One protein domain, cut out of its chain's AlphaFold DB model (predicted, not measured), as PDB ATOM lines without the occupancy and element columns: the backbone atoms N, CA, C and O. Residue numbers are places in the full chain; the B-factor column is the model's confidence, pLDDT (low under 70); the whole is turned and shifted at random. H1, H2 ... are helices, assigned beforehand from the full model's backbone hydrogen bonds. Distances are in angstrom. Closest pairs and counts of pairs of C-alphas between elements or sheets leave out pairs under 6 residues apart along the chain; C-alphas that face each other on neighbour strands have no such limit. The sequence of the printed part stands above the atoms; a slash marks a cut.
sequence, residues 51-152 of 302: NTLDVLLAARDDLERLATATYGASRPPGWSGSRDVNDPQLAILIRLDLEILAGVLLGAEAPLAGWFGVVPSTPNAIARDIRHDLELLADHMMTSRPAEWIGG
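AT A GLANCE: This is residues 51 to 152 of the 302 residues of an uncharacterized protein of Candidatus Thermofonsia Clade 2 bacterium (UniProt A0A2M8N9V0). Three helices, H1, H2 and H3, stand side by side as a well-formed bundle, their centres making a triangle, and they run the same way. At the far end of H1 and again of H2 the chain folds back along the outside of the bundle in a long unnamed stretch, residues 72 to 89 and 107 to 122, before the next helix begins; after H3 a tail, residues 142 to 152, also turns back. The printed part has 102 residues with three named helices, in the order H1, H2, H3, and no named strand; the class is all helix. The whole is compact, with a radius of gyration of the C-alphas of 12.5 A, and rounded, spanning 31 by 28 by 26 A.

HOW THE PARTS SIT: The bundle, helices set together at low angles, is made of H1, residues 52 to 71, H2, residues 90 to 106, and H3, residues 123 to 141. H1 and H2 touch, with the C-alphas of Arg 60 and Ile 94 closest at 6.2 A; they run the same way at a shallow tilt of 28 degrees. H1 and H3 touch with 17 pairs of C-alphas within 8 A, the closest being those of Thr 52 and Asn 124 at 5.0 A; their shallow tilt is 24 degrees, the same way. H2 and H3 touch, with the C-alphas of Arg 95 and Ile 130 closest at 6.1 A, at a shallow tilt of 22 degrees, the same way. The centres are 10.5 A apart for H1 and H2, 9.7 A for H1 and H3, and 10.3 A for H2 and H3. The packing is mostly aligned. In H1, H2 and H3 every O i to N i+4 pair is within hydrogen-bond range.

IN THESE COORDINATES: H1 has 20 residues, the most of the three helices, and begins at C-alpha 52, (9.397, 10.679, 35.943); it measures 27.4 A from first to last C-alpha. H2, with 17 residues, begins at C-alpha 90, (7.148, 21.932, 35.634), and measures 24.0 A. H3, with 19 residues, measures 26.8 A and ends at C-alpha 141, (28.880, 23.143, 46.791).

THE WHOLE: The two C-alphas farthest apart are those of Asn 86 and Thr 143, at 34.8 A, while the first and last printed C-alphas, Asn 51 and Gly 152, are 11.3 A apart. The printed part has no cut. Both links are long: 18 residues between H1 and H2, and 16 between H2 and H3. The mean pLDDT of the printed part is 94.8, and one residue, Ala 110, is under 70.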
ATOM      1  N   ASN A  51       8.173   6.650  36.589       88.00
ATOM      2  CA  ASN A  51       8.558   7.368  37.804       88.00
ATOM      3  C   ASN A  51       9.094   8.793  37.543       88.00
ATOM      4  O   ASN A  51       9.661   9.413  38.447       88.00
ATOM      5  N   THR A  52       8.922   9.338  36.332       93.12
ATOM      6  CA  THR A  52       9.397  10.679  35.943       93.12
ATOM      7  C   THR A  52       8.954  11.768  36.920       93.12
ATOM      8  O   THR A  52       9.766  12.615  37.304       93.12
ATOM      9  N   LEU A  53       7.682  11.766  37.337       95.00
ATOM     10  CA  LEU A  53       7.155  12.796  38.238       95.00
ATOM     11  C   LEU A  53       7.830  12.745  39.614       95.00
ATOM     12  O   LEU A  53       8.215  13.789  40.141       95.00
ATOM     13  N   ASP A  54       8.039  11.549  40.161       95.88
ATOM     14  CA  ASP A  54       8.696  11.369  41.459       95.88
ATOM     15  C   ASP A  54      10.147  11.863  41.418       95.88
ATOM     16  O   ASP A  54      10.594  12.572  42.321       95.88
ATOM     17  N   VAL A  55      10.867  11.563  40.331       96.25
ATOM     18  CA  VAL A  55      12.240  12.047  40.117       96.25
ATOM     19  C   VAL A  55      12.280  13.575  40.055       96.25
ATOM     20  O   VAL A  55      13.145  14.191  40.685       96.25
ATOM     21  N   LEU A  56      11.339  14.201  39.341       96.56
ATOM     22  CA  LEU A  56      11.245  15.661  39.237       96.56
ATOM     23  C   LEU A  56      10.944  16.320  40.583       96.56
ATOM     24  O   LEU A  56      11.593  17.305  40.939       96.56
ATOM     25  N   LEU A  57       9.980  15.792  41.338       97.56
ATOM     26  CA  LEU A  57       9.605  16.346  42.638       97.56
ATOM     27  C   LEU A  57      10.726  16.190  43.665       97.56
ATOM     28  O   LEU A  57      11.048  17.152  44.366       97.56
ATOM     29  N   ALA A  58      11.392  15.033  43.684       98.06
ATOM     30  CA  ALA A  58      12.585  14.836  44.497       98.06
ATOM     31  C   ALA A  58      13.678  15.855  44.134       98.06
ATOM     32  O   ALA A  58      14.280  16.463  45.021       98.06
ATOM     33  N   ALA A  59      13.921  16.081  42.836       98.19
ATOM     34  CA  ALA A  59      14.932  17.033  42.379       98.19
ATOM     35  C   ALA A  59      14.567  18.479  42.747       98.19
ATOM     36  O   ALA A  59      15.429  19.246  43.169       98.19
ATOM     37  N   ARG A  60      13.288  18.855  42.661       98.44
ATOM     38  CA  ARG A  60      12.785  20.160  43.114       98.44
ATOM     39  C   ARG A  60      13.044  20.381  44.601       98.44
ATOM     40  O   ARG A  60      13.491  21.470  44.977       98.44
ATOM     41  N   ASP A  61      12.744  19.401  45.445       98.50
ATOM     42  CA  ASP A  61      12.948  19.522  46.889       98.50
ATOM     43  C   ASP A  61      14.432  19.634  47.244       98.50
ATOM     44  O   ASP A  61      14.820  20.534  47.994       98.50
ATOM     45  N   ASP A  62      15.275  18.801  46.645       98.69
ATOM     46  CA  ASP A  62      16.722  18.860  46.840       98.69
ATOM     47  C   ASP A  62      17.327  20.169  46.300       98.69
ATOM     48  O   ASP A  62      18.185  20.769  46.950       98.69
ATOM     49  N   LEU A  63      16.819  20.697  45.182       98.56
ATOM     50  CA  LEU A  63      17.211  22.007  44.654       98.56
ATOM     51  C   LEU A  63      16.852  23.144  45.622       98.56
ATOM     52  O   LEU A  63      17.661  24.044  45.836       98.56
ATOM     53  N   GLU A  64      15.669  23.115  46.249       98.31
ATOM     54  CA  GLU A  64      15.311  24.098  47.287       98.31
ATOM     55  C   GLU A  64      16.219  23.994  48.521       98.31
ATOM     56  O   GLU A  64      16.582  25.016  49.115       98.31
ATOM     57  N   ARG A  65      16.625  22.777  48.904       97.69
ATOM     58  CA  ARG A  65      17.576  22.557  50.005       97.69
ATOM     59  C   ARG A  65      18.957  23.097  49.661       97.69
ATOM     60  O   ARG A  65      19.530  23.828  50.468       97.69
ATOM     61  N   LEU A  66      19.465  22.800  48.466       97.94
ATOM     62  CA  LEU A  66      20.750  23.302  47.989       97.94
ATOM     63  C   LEU A  66      20.746  24.832  47.884       97.94
ATOM     64  O   LEU A  66      21.677  25.480  48.365       97.94
ATOM     65  N   ALA A  67      19.680  25.418  47.332       97.94
ATOM     66  CA  ALA A  67      19.507  26.867  47.281       97.94
ATOM     67  C   ALA A  67      19.488  27.471  48.688       97.94
ATOM     68  O   ALA A  67      20.141  28.476  48.941       97.94
ATOM     69  N   THR A  68      18.807  26.832  49.641       97.25
ATOM     70  CA  THR A  68      18.773  27.309  51.030       97.25
ATOM     71  C   THR A  68      20.141  27.222  51.705       97.25
ATOM     72  O   THR A  68      20.541  28.151  52.404       97.25
ATOM     73  N   ALA A  69      20.882  26.138  51.474       96.56
ATOM     74  CA  ALA A  69      22.208  25.936  52.047       96.56
ATOM     75  C   ALA A  69      23.253  26.921  51.498       96.56
ATOM     76  O   ALA A  69      24.124  27.366  52.240       96.56
ATOM     77  N   THR A  70      23.163  27.274  50.214       96.06
ATOM     78  CA  THR A  70      24.163  28.112  49.527       96.06
ATOM     79  C   THR A  70      23.776  29.591  49.450       96.06
ATOM     80  O   THR A  70      24.646  30.456  49.503       96.06
ATOM     81  N   TYR A  71      22.479  29.897  49.366       94.25
ATOM     82  CA  TYR A  71      21.931  31.237  49.119       94.25
ATOM     83  C   TYR A  71      21.003  31.744  50.246       94.25
ATOM     84  O   TYR A  71      20.540  32.888  50.226       94.25
ATOM     85  N   GLY A  72      20.743  30.920  51.268       94.88
ATOM     86  CA  GLY A  72      19.895  31.263  52.409       94.88
ATOM     87  C   GLY A  72      18.396  31.263  52.086       94.88
ATOM     88  O   GLY A  72      17.916  30.572  51.192       94.88
ATOM     89  N   ALA A  73      17.618  32.042  52.842       93.88
ATOM     90  CA  ALA A  73      16.165  32.127  52.649       93.88
ATOM     91  C   ALA A  73      15.755  32.918  51.390       93.88
ATOM     92  O   ALA A  73      14.624  32.799  50.926       93.88
ATOM     93  N   SER A  74      16.662  33.729  50.842       95.31
ATOM     94  CA  SER A  74      16.437  34.474  49.602       95.31
ATOM     95  C   SER A  74      16.478  33.545  48.387       95.31
ATOM     96  O   SER A  74      16.992  32.428  48.458       95.31
ATOM     97  N   ARG A  75      15.964  34.005  47.244       97.38
ATOM     98  CA  ARG A  75      16.101  33.309  45.957       97.38
ATOM     99  C   ARG A  75      16.693  34.243  44.905       97.38
ATOM    100  O   ARG A  75      16.426  35.448  44.972       97.38
ATOM    101  N   PRO A  76      17.502  33.725  43.965       96.69
ATOM    102  CA  PRO A  76      17.989  34.523  42.853       96.69
ATOM    103  C   PRO A  76      16.848  35.150  42.031       96.69
ATOM    104  O   PRO A  76      15.756  34.580  41.954       96.69
ATOM    105  N   PRO A  77      17.080  36.300  41.374       96.88
ATOM    106  CA  PRO A  77      16.122  36.857  40.426       96.88
ATOM    107  C   PRO A  77      15.751  35.845  39.332       96.88
ATOM    108  O   PRO A  77      16.630  35.212  38.754       96.88
ATOM    109  N   GLY A  78      14.455  35.719  39.033       96.62
ATOM    110  CA  GLY A  78      13.944  34.786  38.020       96.62
ATOM    111  C   GLY A  78      13.606  33.383  38.534       96.62
ATOM    112  O   GLY A  78      13.117  32.581  37.748       96.62
ATOM    113  N   TRP A  79      13.807  33.101  39.827       98.19
ATOM    114  CA  TRP A  79      13.405  31.836  40.447       98.19
ATOM    115  C   TRP A  79      11.894  31.616  40.357       98.19
ATOM    116  O   TRP A  79      11.114  32.413  40.883       98.19
ATOM    117  N   SER A  80      11.484  30.520  39.726       98.12
ATOM    118  CA  SER A  80      10.083  30.131  39.610       98.12
ATOM    119  C   SER A  80       9.548  29.555  40.922       98.12
ATOM    120  O   SER A  80       8.434  29.886  41.329       98.12
ATOM    121  N   GLY A  81      10.324  28.689  41.588       97.12
ATOM    122  CA  GLY A  81       9.890  27.955  42.776       97.12
ATOM    123  C   GLY A  81       8.702  27.017  42.530       97.12
ATOM    124  O   GLY A  81       8.049  26.614  43.493       97.12
ATOM    125  N   SER A  82       8.386  26.694  41.268       97.19
ATOM    126  CA  SER A  82       7.166  25.952  40.935       97.19
ATOM    127  C   SER A  82       7.181  24.538  41.520       97.19
ATOM    128  O   SER A  82       8.202  23.846  41.508       97.19
ATOM    129  N   ARG A  83       6.024  24.127  42.044       96.75
ATOM    130  CA  ARG A  83       5.726  22.791  42.588       96.75
ATOM    131  C   ARG A  83       4.377  22.262  42.083       96.75
ATOM    132  O   ARG A  83       3.864  21.291  42.628       96.75
ATOM    133  N   ASP A  84       3.767  22.934  41.104       97.56
ATOM    134  CA  ASP A  84       2.468  22.525  40.570       97.56
ATOM    135  C   ASP A  84       2.647  21.331  39.631       97.56
ATOM    136  O   ASP A  84       3.167  21.461  38.527       97.56
ATOM    137  N   VAL A  85       2.208  20.156  40.083       96.44
ATOM    138  CA  VAL A  85       2.269  18.904  39.315       96.44
ATOM    139  C   VAL A  85       1.378  18.912  38.074       96.44
ATOM    140  O   VAL A  85       1.556  18.069  37.200       96.44
ATOM    141  N   ASN A  86       0.429  19.848  37.983       96.12
ATOM    142  CA  ASN A  86      -0.451  19.994  36.824       96.12
ATOM    143  C   ASN A  86       0.104  20.980  35.788       96.12
ATOM    144  O   ASN A  86      -0.494  21.134  34.722       96.12
ATOM    145  N   ASP A  87       1.216  21.656  36.086       95.88
ATOM    146  CA  ASP A  87       1.867  22.555  35.144       95.88
ATOM    147  C   ASP A  87       2.667  21.731  34.117       95.88
ATOM    148  O   ASP A  87       3.675  21.109  34.476       95.88
ATOM    149  N   PRO A  88       2.288  21.734  32.823       92.62
ATOM    150  CA  PRO A  88       3.026  21.003  31.793       92.62
ATOM    151  C   PRO A  88       4.465  21.514  31.616       92.62
ATOM    152  O   PRO A  88       5.280  20.852  30.973       92.62
ATOM    153  N   GLN A  89       4.796  22.685  32.166       95.00
ATOM    154  CA  GLN A  89       6.131  23.271  32.134       95.00
ATOM    155  C   GLN A  89       6.970  22.956  33.381       95.00
ATOM    156  O   GLN A  89       8.116  23.405  33.436       95.00
ATOM    157  N   LEU A  90       6.470  22.178  34.353       95.81
ATOM    158  CA  LEU A  90       7.148  21.932  35.634       95.81
ATOM    159  C   LEU A  90       8.626  21.537  35.470       95.81
ATOM    160  O   LEU A  90       9.497  22.137  36.096       95.81
ATOM    161  N   ALA A  91       8.932  20.581  34.588       95.69
ATOM    162  CA  ALA A  91      10.309  20.141  34.350       95.69
ATOM    163  C   ALA A  91      11.216  21.279  33.841       95.69
ATOM    164  O   ALA A  91      12.348  21.430  34.294       95.69
ATOM    165  N   ILE A  92      10.706  22.117  32.933       95.19
ATOM    166  CA  ILE A  92      11.443  23.265  32.384       95.19
ATOM    167  C   ILE A  92      11.655  24.334  33.460       95.19
ATOM    168  O   ILE A  92      12.733  24.916  33.527       95.19
ATOM    169  N   LEU A  93      10.663  24.577  34.318       97.56
ATOM    170  CA  LEU A  93      10.765  25.538  35.419       97.56
ATOM    171  C   LEU A  93      11.781  25.089  36.481       97.56
ATOM    172  O   LEU A  93      12.591  25.896  36.931       97.56
ATOM    173  N   ILE A  94      11.808  23.796  36.826       98.19
ATOM    174  CA  ILE A  94      12.826  23.233  37.729       98.19
ATOM    175  C   ILE A  94      14.219  23.350  37.103       98.19
ATOM    176  O   ILE A  94      15.163  23.769  37.774       98.19
ATOM    177  N   ARG A  95      14.352  23.020  35.812       97.44
ATOM    178  CA  ARG A  95      15.605  23.194  35.068       97.44
ATOM    179  C   ARG A  95      16.062  24.651  35.094       97.44
ATOM    180  O   ARG A  95      17.219  24.904  35.399       97.44
ATOM    181  N   LEU A  96      15.174  25.598  34.802       97.12
ATOM    182  CA  LEU A  96      15.488  27.025  34.827       97.12
ATOM    183  C   LEU A  96      16.038  27.451  36.193       97.12
ATOM    184  O   LEU A  96      17.073  28.108  36.250       97.12
ATOM    185  N   ASP A  97      15.388  27.041  37.278       98.44
ATOM    186  CA  ASP A  97      15.846  27.343  38.634       98.44
ATOM    187  C   ASP A  97      17.238  26.749  38.909       98.44
ATOM    188  O   ASP A  97      18.100  27.432  39.464       98.44
ATOM    189  N   LEU A  98      17.496  25.511  38.472       97.88
ATOM    190  CA  LEU A  98      18.813  24.879  38.589       97.88
ATOM    191  C   LEU A  98      19.893  25.661  37.825       97.88
ATOM    192  O   LEU A  98      20.942  25.949  38.400       97.88
ATOM    193  N   GLU A  99      19.632  26.057  36.575       96.38
ATOM    194  CA  GLU A  99      20.571  26.858  35.774       96.38
ATOM    195  C   GLU A  99      20.812  28.245  36.393       96.38
ATOM    196  O   GLU A  99      21.944  28.725  36.426       96.38
ATOM    197  N   ILE A 100      19.769  28.889  36.932       96.50
ATOM    198  CA  ILE A 100      19.894  30.179  37.623       96.50
ATOM    199  C   ILE A 100      20.777  30.035  38.867       96.50
ATOM    200  O   ILE A 100      21.674  30.856  39.079       96.50
ATOM    201  N   LEU A 101      20.549  29.009  39.695       96.62
ATOM    202  CA  LEU A 101      21.369  28.777  40.885       96.62
ATOM    203  C   LEU A 101      22.817  28.476  40.499       96.62
ATOM    204  O   LEU A 101      23.729  29.085  41.055       96.62
ATOM    205  N   ALA A 102      23.022  27.583  39.529       96.25
ATOM    206  CA  ALA A 102      24.344  27.250  39.018       96.25
ATOM    207  C   ALA A 102      25.071  28.502  38.511       96.25
ATOM    208  O   ALA A 102      26.196  28.759  38.928       96.25
ATOM    209  N   GLY A 103      24.411  29.341  37.706       95.25
ATOM    210  CA  GLY A 103      24.991  30.578  37.181       95.25
ATOM    211  C   GLY A 103      25.355  31.597  38.265       95.25
ATOM    212  O   GLY A 103      26.371  32.281  38.149       95.25
ATOM    213  N   VAL A 104      24.571  31.683  39.345       95.25
ATOM    214  CA  VAL A 104      24.887  32.551  40.492       95.25
ATOM    215  C   VAL A 104      26.077  32.028  41.297       95.25
ATOM    216  O   VAL A 104      26.882  32.829  41.769       95.25
ATOM    217  N   LEU A 105      26.191  30.709  41.471       94.94
ATOM    218  CA  LEU A 105      27.231  30.102  42.307       94.94
ATOM    219  C   LEU A 105      28.563  29.894  41.571       94.94
ATOM    220  O   LEU A 105      29.621  30.084  42.166       94.94
ATOM    221  N   LEU A 106      28.520  29.508  40.294       95.00
ATOM    222  CA  LEU A 106      29.691  29.173  39.471       95.00
ATOM    223  C   LEU A 106      30.128  30.325  38.551       95.00
ATOM    224  O   LEU A 106      31.268  30.352  38.088       95.00
ATOM    225  N   GLY A 107      29.239  31.287  38.291       91.81
ATOM    226  CA  GLY A 107      29.413  32.295  37.247       91.81
ATOM    227  C   GLY A 107      28.955  31.802  35.867       91.81
ATOM    228  O   GLY A 107      28.705  30.621  35.651       91.81
ATOM    229  N   ALA A 108      28.845  32.728  34.912       77.94
ATOM    230  CA  ALA A 108      28.218  32.476  33.608       77.94
ATOM    231  C   ALA A 108      29.015  31.562  32.651       77.94
ATOM    232  O   ALA A 108      28.455  31.099  31.664       77.94
ATOM    233  N   GLU A 109      30.302  31.314  32.914       73.31
ATOM    234  CA  GLU A 109      31.238  30.739  31.927       73.31
ATOM    235  C   GLU A 109      31.899  29.422  32.375       73.31
ATOM    236  O   GLU A 109      32.769  28.903  31.678       73.31
ATOM    237  N   ALA A 110      31.537  28.873  33.539       62.72
ATOM    238  CA  ALA A 110      32.211  27.702  34.104       62.72
ATOM    239  C   ALA A 110      31.232  26.551  34.385       62.72
ATOM    240  O   ALA A 110      30.930  26.282  35.551       62.72
ATOM    241  N   PRO A 111      30.731  25.846  33.350       76.75
ATOM    242  CA  PRO A 111      30.003  24.612  33.592       76.75
ATOM    243  C   PRO A 111      30.942  23.598  34.250       76.75
ATOM    244  O   PRO A 111      32.111  23.458  33.877       76.75
ATOM    245  N   LEU A 112      30.419  22.886  35.245       92.06
ATOM    246  CA  LEU A 112      31.123  21.757  35.838       92.06
ATOM    247  C   LEU A 112      31.390  20.706  34.755       92.06
ATOM    248  O   LEU A 112      30.590  20.521  33.834       92.06
ATOM    249  N   ALA A 113      32.517  20.005  34.858       93.38
ATOM    250  CA  ALA A 113      32.786  18.887  33.965       93.38
ATOM    251  C   ALA A 113      31.646  17.860  34.077       93.38
ATOM    252  O   ALA A 113      31.328  17.416  35.178       93.38
ATOM    253  N   GLY A 114      31.039  17.503  32.943       93.56
ATOM    254  CA  GLY A 114      29.896  16.588  32.895       93.56
ATOM    255  C   GLY A 114      28.516  17.252  32.948       93.56
ATOM    256  O   GLY A 114      27.540  16.544  32.754       93.56
ATOM    257  N   TRP A 115      28.418  18.576  33.125       96.12
ATOM    258  CA  TRP A 115      27.132  19.286  33.102       96.12
ATOM    259  C   TRP A 115      26.390  19.068  31.778       96.12
ATOM    260  O   TRP A 115      26.916  19.390  30.708       96.12
ATOM    261  N   PHE A 116      25.165  18.550  31.837       95.62
ATOM    262  CA  PHE A 116      24.334  18.338  30.652       95.62
ATOM    263  C   PHE A 116      23.645  19.623  30.210       95.62
ATOM    264  O   PHE A 116      23.619  19.935  29.018       95.62
ATOM    265  N   GLY A 117      23.079  20.363  31.163       92.88
ATOM    266  CA  GLY A 117      22.314  21.571  30.895       92.88
ATOM    267  C   GLY A 117      20.996  21.307  30.163       92.88
ATOM    268  O   GLY A 117      20.362  20.254  30.289       92.88
ATOM    269  N   VAL A 118      20.545  22.301  29.396       90.62
ATOM    270  CA  VAL A 118      19.257  22.254  28.691       90.62
ATOM    271  C   VAL A 118      19.404  21.524  27.358       90.62
ATOM    272  O   VAL A 118      19.839  22.104  26.363       90.62
ATOM    273  N   VAL A 119      18.977  20.262  27.315       88.81
ATOM    274  CA  VAL A 119      18.926  19.471  26.078       88.81
ATOM    275  C   VAL A 119      17.486  19.031  25.801       88.81
ATOM    276  O   VAL A 119      16.880  18.383  26.655       88.81
ATOM    277  N   PRO A 120      16.919  19.331  24.616       88.19
ATOM    278  CA  PRO A 120      15.605  18.823  24.232       88.19
ATOM    279  C   PRO A 120      15.583  17.289  24.232       88.19
ATOM    280  O   PRO A 120      16.399  16.650  23.567       88.19
ATOM    281  N   SER A 121      14.659  16.690  24.985       90.50
ATOM    282  CA  SER A 121      14.509  15.236  25.077       90.50
ATOM    283  C   SER A 121      13.111  14.846  25.574       90.50
ATOM    284  O   SER A 121      12.213  15.685  25.639       90.50
ATOM    285  N   THR A 122      12.910  13.569  25.904       90.69
ATOM    286  CA  THR A 122      11.669  13.091  26.531       90.69
ATOM    287  C   THR A 122      11.542  13.616  27.969       90.69
ATOM    288  O   THR A 122      12.565  13.909  28.594       90.69
ATOM    289  N   PRO A 123      10.323  13.702  28.540       90.44
ATOM    290  CA  PRO A 123      10.131  14.136  29.927       90.44
ATOM    291  C   PRO A 123      10.991  13.364  30.940       90.44
ATOM    292  O   PRO A 123      11.663  13.979  31.766       90.44
ATOM    293  N   ASN A 124      11.063  12.035  30.807       90.69
ATOM    294  CA  ASN A 124      11.913  11.191  31.648       90.69
ATOM    295  C   ASN A 124      13.407  11.528  31.506       90.69
ATOM    296  O   ASN A 124      14.133  11.642  32.492       90.69
ATOM    297  N   ALA A 125      13.898  11.723  30.278       92.62
ATOM    298  CA  ALA A 125      15.292  12.105  30.070       92.62
ATOM    299  C   ALA A 125      15.603  13.475  30.693       92.62
ATOM    300  O   ALA A 125      16.607  13.602  31.385       92.62
ATOM    301  N   ILE A 126      14.702  14.452  30.546       94.69
ATOM    302  CA  ILE A 126      14.841  15.776  31.166       94.69
ATOM    303  C   ILE A 126      14.894  15.661  32.696       94.69
ATOM    304  O   ILE A 126      15.744  16.291  33.322       94.69
ATOM    305  N   ALA A 127      14.028  14.848  33.306       95.69
ATOM    306  CA  ALA A 127      14.026  14.627  34.752       95.69
ATOM    307  C   ALA A 127      15.358  14.054  35.258       95.69
ATOM    308  O   ALA A 127      15.919  14.549  36.239       95.69
ATOM    309  N   ARG A 128      15.899  13.054  34.553       95.75
ATOM    310  CA  ARG A 128      17.210  12.474  34.873       95.75
ATOM    311  C   ARG A 128      18.348  13.460  34.677       95.75
ATOM    312  O   ARG A 128      19.232  13.521  35.524       95.75
ATOM    313  N   ASP A 129      18.306  14.261  33.615       96.81
ATOM    314  CA  ASP A 129      19.309  15.296  33.373       96.81
ATOM    315  C   ASP A 129      19.304  16.344  34.499       96.81
ATOM    316  O   ASP A 129      20.363  16.779  34.944       96.81
ATOM    317  N   ILE A 130      18.120  16.757  34.973       97.75
ATOM    318  CA  ILE A 130      17.988  17.707  36.091       97.75
ATOM    319  C   ILE A 130      18.587  17.101  37.357       97.75
ATOM    320  O   ILE A 130      19.345  17.769  38.058       97.75
ATOM    321  N   ARG A 131      18.271  15.833  37.646       98.06
ATOM    322  CA  ARG A 131      18.843  15.126  38.794       98.06
ATOM    323  C   ARG A 131      20.366  15.014  38.677       98.06
ATOM    324  O   ARG A 131      21.051  15.283  39.659       98.06
ATOM    325  N   HIS A 132      20.888  14.663  37.505       97.88
ATOM    326  CA  HIS A 132      22.324  14.565  37.245       97.88
ATOM    327  C   HIS A 132      23.052  15.866  37.594       97.88
ATOM    328  O   HIS A 132      23.931  15.892  38.455       97.88
ATOM    329  N   ASP A 133      22.624  16.959  36.967       98.12
ATOM    330  CA  ASP A 133      23.238  18.271  37.129       98.12
ATOM    331  C   ASP A 133      23.089  18.793  38.567       98.12
ATOM    332  O   ASP A 133      24.020  19.376  39.124       98.12
ATOM    333  N   LEU A 134      21.953  18.528  39.223       98.25
ATOM    334  CA  LEU A 134      21.754  18.871  40.631       98.25
ATOM    335  C   LEU A 134      22.742  18.143  41.550       98.25
ATOM    336  O   LEU A 134      23.286  18.766  42.463       98.25
ATOM    337  N   GLU A 135      22.994  16.850  41.326       97.56
ATOM    338  CA  GLU A 135      23.984  16.107  42.113       97.56
ATOM    339  C   GLU A 135      25.407  16.612  41.860       97.56
ATOM    340  O   GLU A 135      26.163  16.757  42.821       97.56
ATOM    341  N   LEU A 136      25.756  16.961  40.614       96.94
ATOM    342  CA  LEU A 136      27.048  17.582  40.298       96.94
ATOM    343  C   LEU A 136      27.220  18.927  41.011       96.94
ATOM    344  O   LEU A 136      28.263  19.187  41.618       96.94
ATOM    345  N   LEU A 137      26.194  19.782  40.972       97.25
ATOM    346  CA  LEU A 137      26.231  21.066  41.665       97.25
ATOM    347  C   LEU A 137      26.339  20.862  43.177       97.25
ATOM    348  O   LEU A 137      27.130  21.531  43.836       97.25
ATOM    349  N   ALA A 138      25.578  19.924  43.735       97.38
ATOM    350  CA  ALA A 138      25.635  19.620  45.154       97.38
ATOM    351  C   ALA A 138      27.012  19.065  45.562       97.38
ATOM    352  O   ALA A 138      27.558  19.520  46.562       97.38
ATOM    353  N   ASP A 139      27.628  18.162  44.795       95.62
ATOM    354  CA  ASP A 139      29.002  17.690  45.052       95.62
ATOM    355  C   ASP A 139      30.018  18.831  45.085       95.62
ATOM    356  O   ASP A 139      30.942  18.819  45.897       95.62
ATOM    357  N   HIS A 140      29.837  19.830  44.222       96.19
ATOM    358  CA  HIS A 140      30.716  20.989  44.187       96.19
ATOM    359  C   HIS A 140      30.501  21.935  45.377       96.19
ATOM    360  O   HIS A 140      31.458  22.519  45.885       96.19
ATOM    361  N   MET A 141      29.252  22.112  45.815       96.19
ATOM    362  CA  MET A 141      28.880  23.143  46.791       96.19
ATOM    363  C   MET A 141      28.863  22.658  48.241       96.19
ATOM    364  O   MET A 141      28.989  23.471  49.157       96.19
ATOM    365  N   MET A 142      28.678  21.359  48.477       95.12
ATOM    366  CA  MET A 142      28.579  20.795  49.821       95.12
ATOM    367  C   MET A 142      29.475  19.573  50.004       95.12
ATOM    368  O   MET A 142      29.543  18.682  49.166       95.12
ATOM    369  N   THR A 143      30.127  19.502  51.164       92.81
ATOM    370  CA  THR A 143      31.000  18.382  51.544       92.81
ATOM    371  C   THR A 143      30.225  17.139  51.985       92.81
ATOM    372  O   THR A 143      30.766  16.037  51.961       92.81
ATOM    373  N   SER A 144      28.967  17.302  52.402       93.56
ATOM    374  CA  SER A 144      28.074  16.215  52.809       93.56
ATOM    375  C   SER A 144      26.620  16.581  52.537       93.56
ATOM    376  O   SER A 144      26.224  17.725  52.774       93.56
ATOM    377  N   ARG A 145      25.814  15.604  52.106       94.94
ATOM    378  CA  ARG A 145      24.367  15.779  51.935       94.94
ATOM    379  C   ARG A 145      23.652  15.870  53.295       94.94
ATOM    380  O   ARG A 145      24.044  15.151  54.218       94.94
ATOM    381  N   PRO A 146      22.626  16.730  53.446       95.19
ATOM    382  CA  PRO A 146      21.774  16.722  54.635       95.19
ATOM    383  C   PRO A 146      20.977  15.413  54.729       95.19
ATOM    384  O   PRO A 146      20.777  14.732  53.726       95.19
ATOM    385  N   ALA A 147      20.499  15.069  55.927       95.44
ATOM    386  CA  ALA A 147      19.763  13.821  56.159       95.44
ATOM    387  C   ALA A 147      18.460  13.738  55.345       95.44
ATOM    388  O   ALA A 147      18.002  12.652  55.010       95.44
ATOM    389  N   GLU A 148      17.876  14.888  55.020       95.75
ATOM    390  CA  GLU A 148      16.651  15.012  54.239       95.75
ATOM    391  C   GLU A 148      16.904  15.134  52.728       95.75
ATOM    392  O   GLU A 148      15.967  15.439  51.988       95.75
ATOM    393  N   TRP A 149      18.153  14.971  52.274       97.62
ATOM    394  CA  TRP A 149      18.466  14.886  50.849       97.62
ATOM    395  C   TRP A 149      17.850  13.613  50.287       97.62
ATOM    396  O   TRP A 149      18.218  12.512  50.695       97.62
ATOM    397  N   ILE A 150      16.902  13.765  49.368       98.00
ATOM    398  CA  ILE A 150      16.175  12.630  48.799       98.00
ATOM    399  C   ILE A 150      17.106  11.860  47.862       98.00
ATOM    400  O   ILE A 150      17.158  10.631  47.892       98.00
ATOM    401  N   GLY A 151      17.884  12.594  47.065       95.25
ATOM    402  CA  GLY A 151      18.779  12.025  46.073       95.25
ATOM    403  C   GLY A 151      18.027  11.366  44.921       95.25
ATOM    404  O   GLY A 151      16.843  11.605  44.674       95.25
ATOM    405  N   GLY A 152      18.752  10.549  44.173       93.44
ATOM    406  CA  GLY A 152      18.211   9.758  43.083       93.44
ATOM    407  C   GLY A 152      18.898   8.408  43.013       93.44
ATOM    408  O   GLY A 152      19.806   8.101  43.789       93.44
TER     409      GLY A 152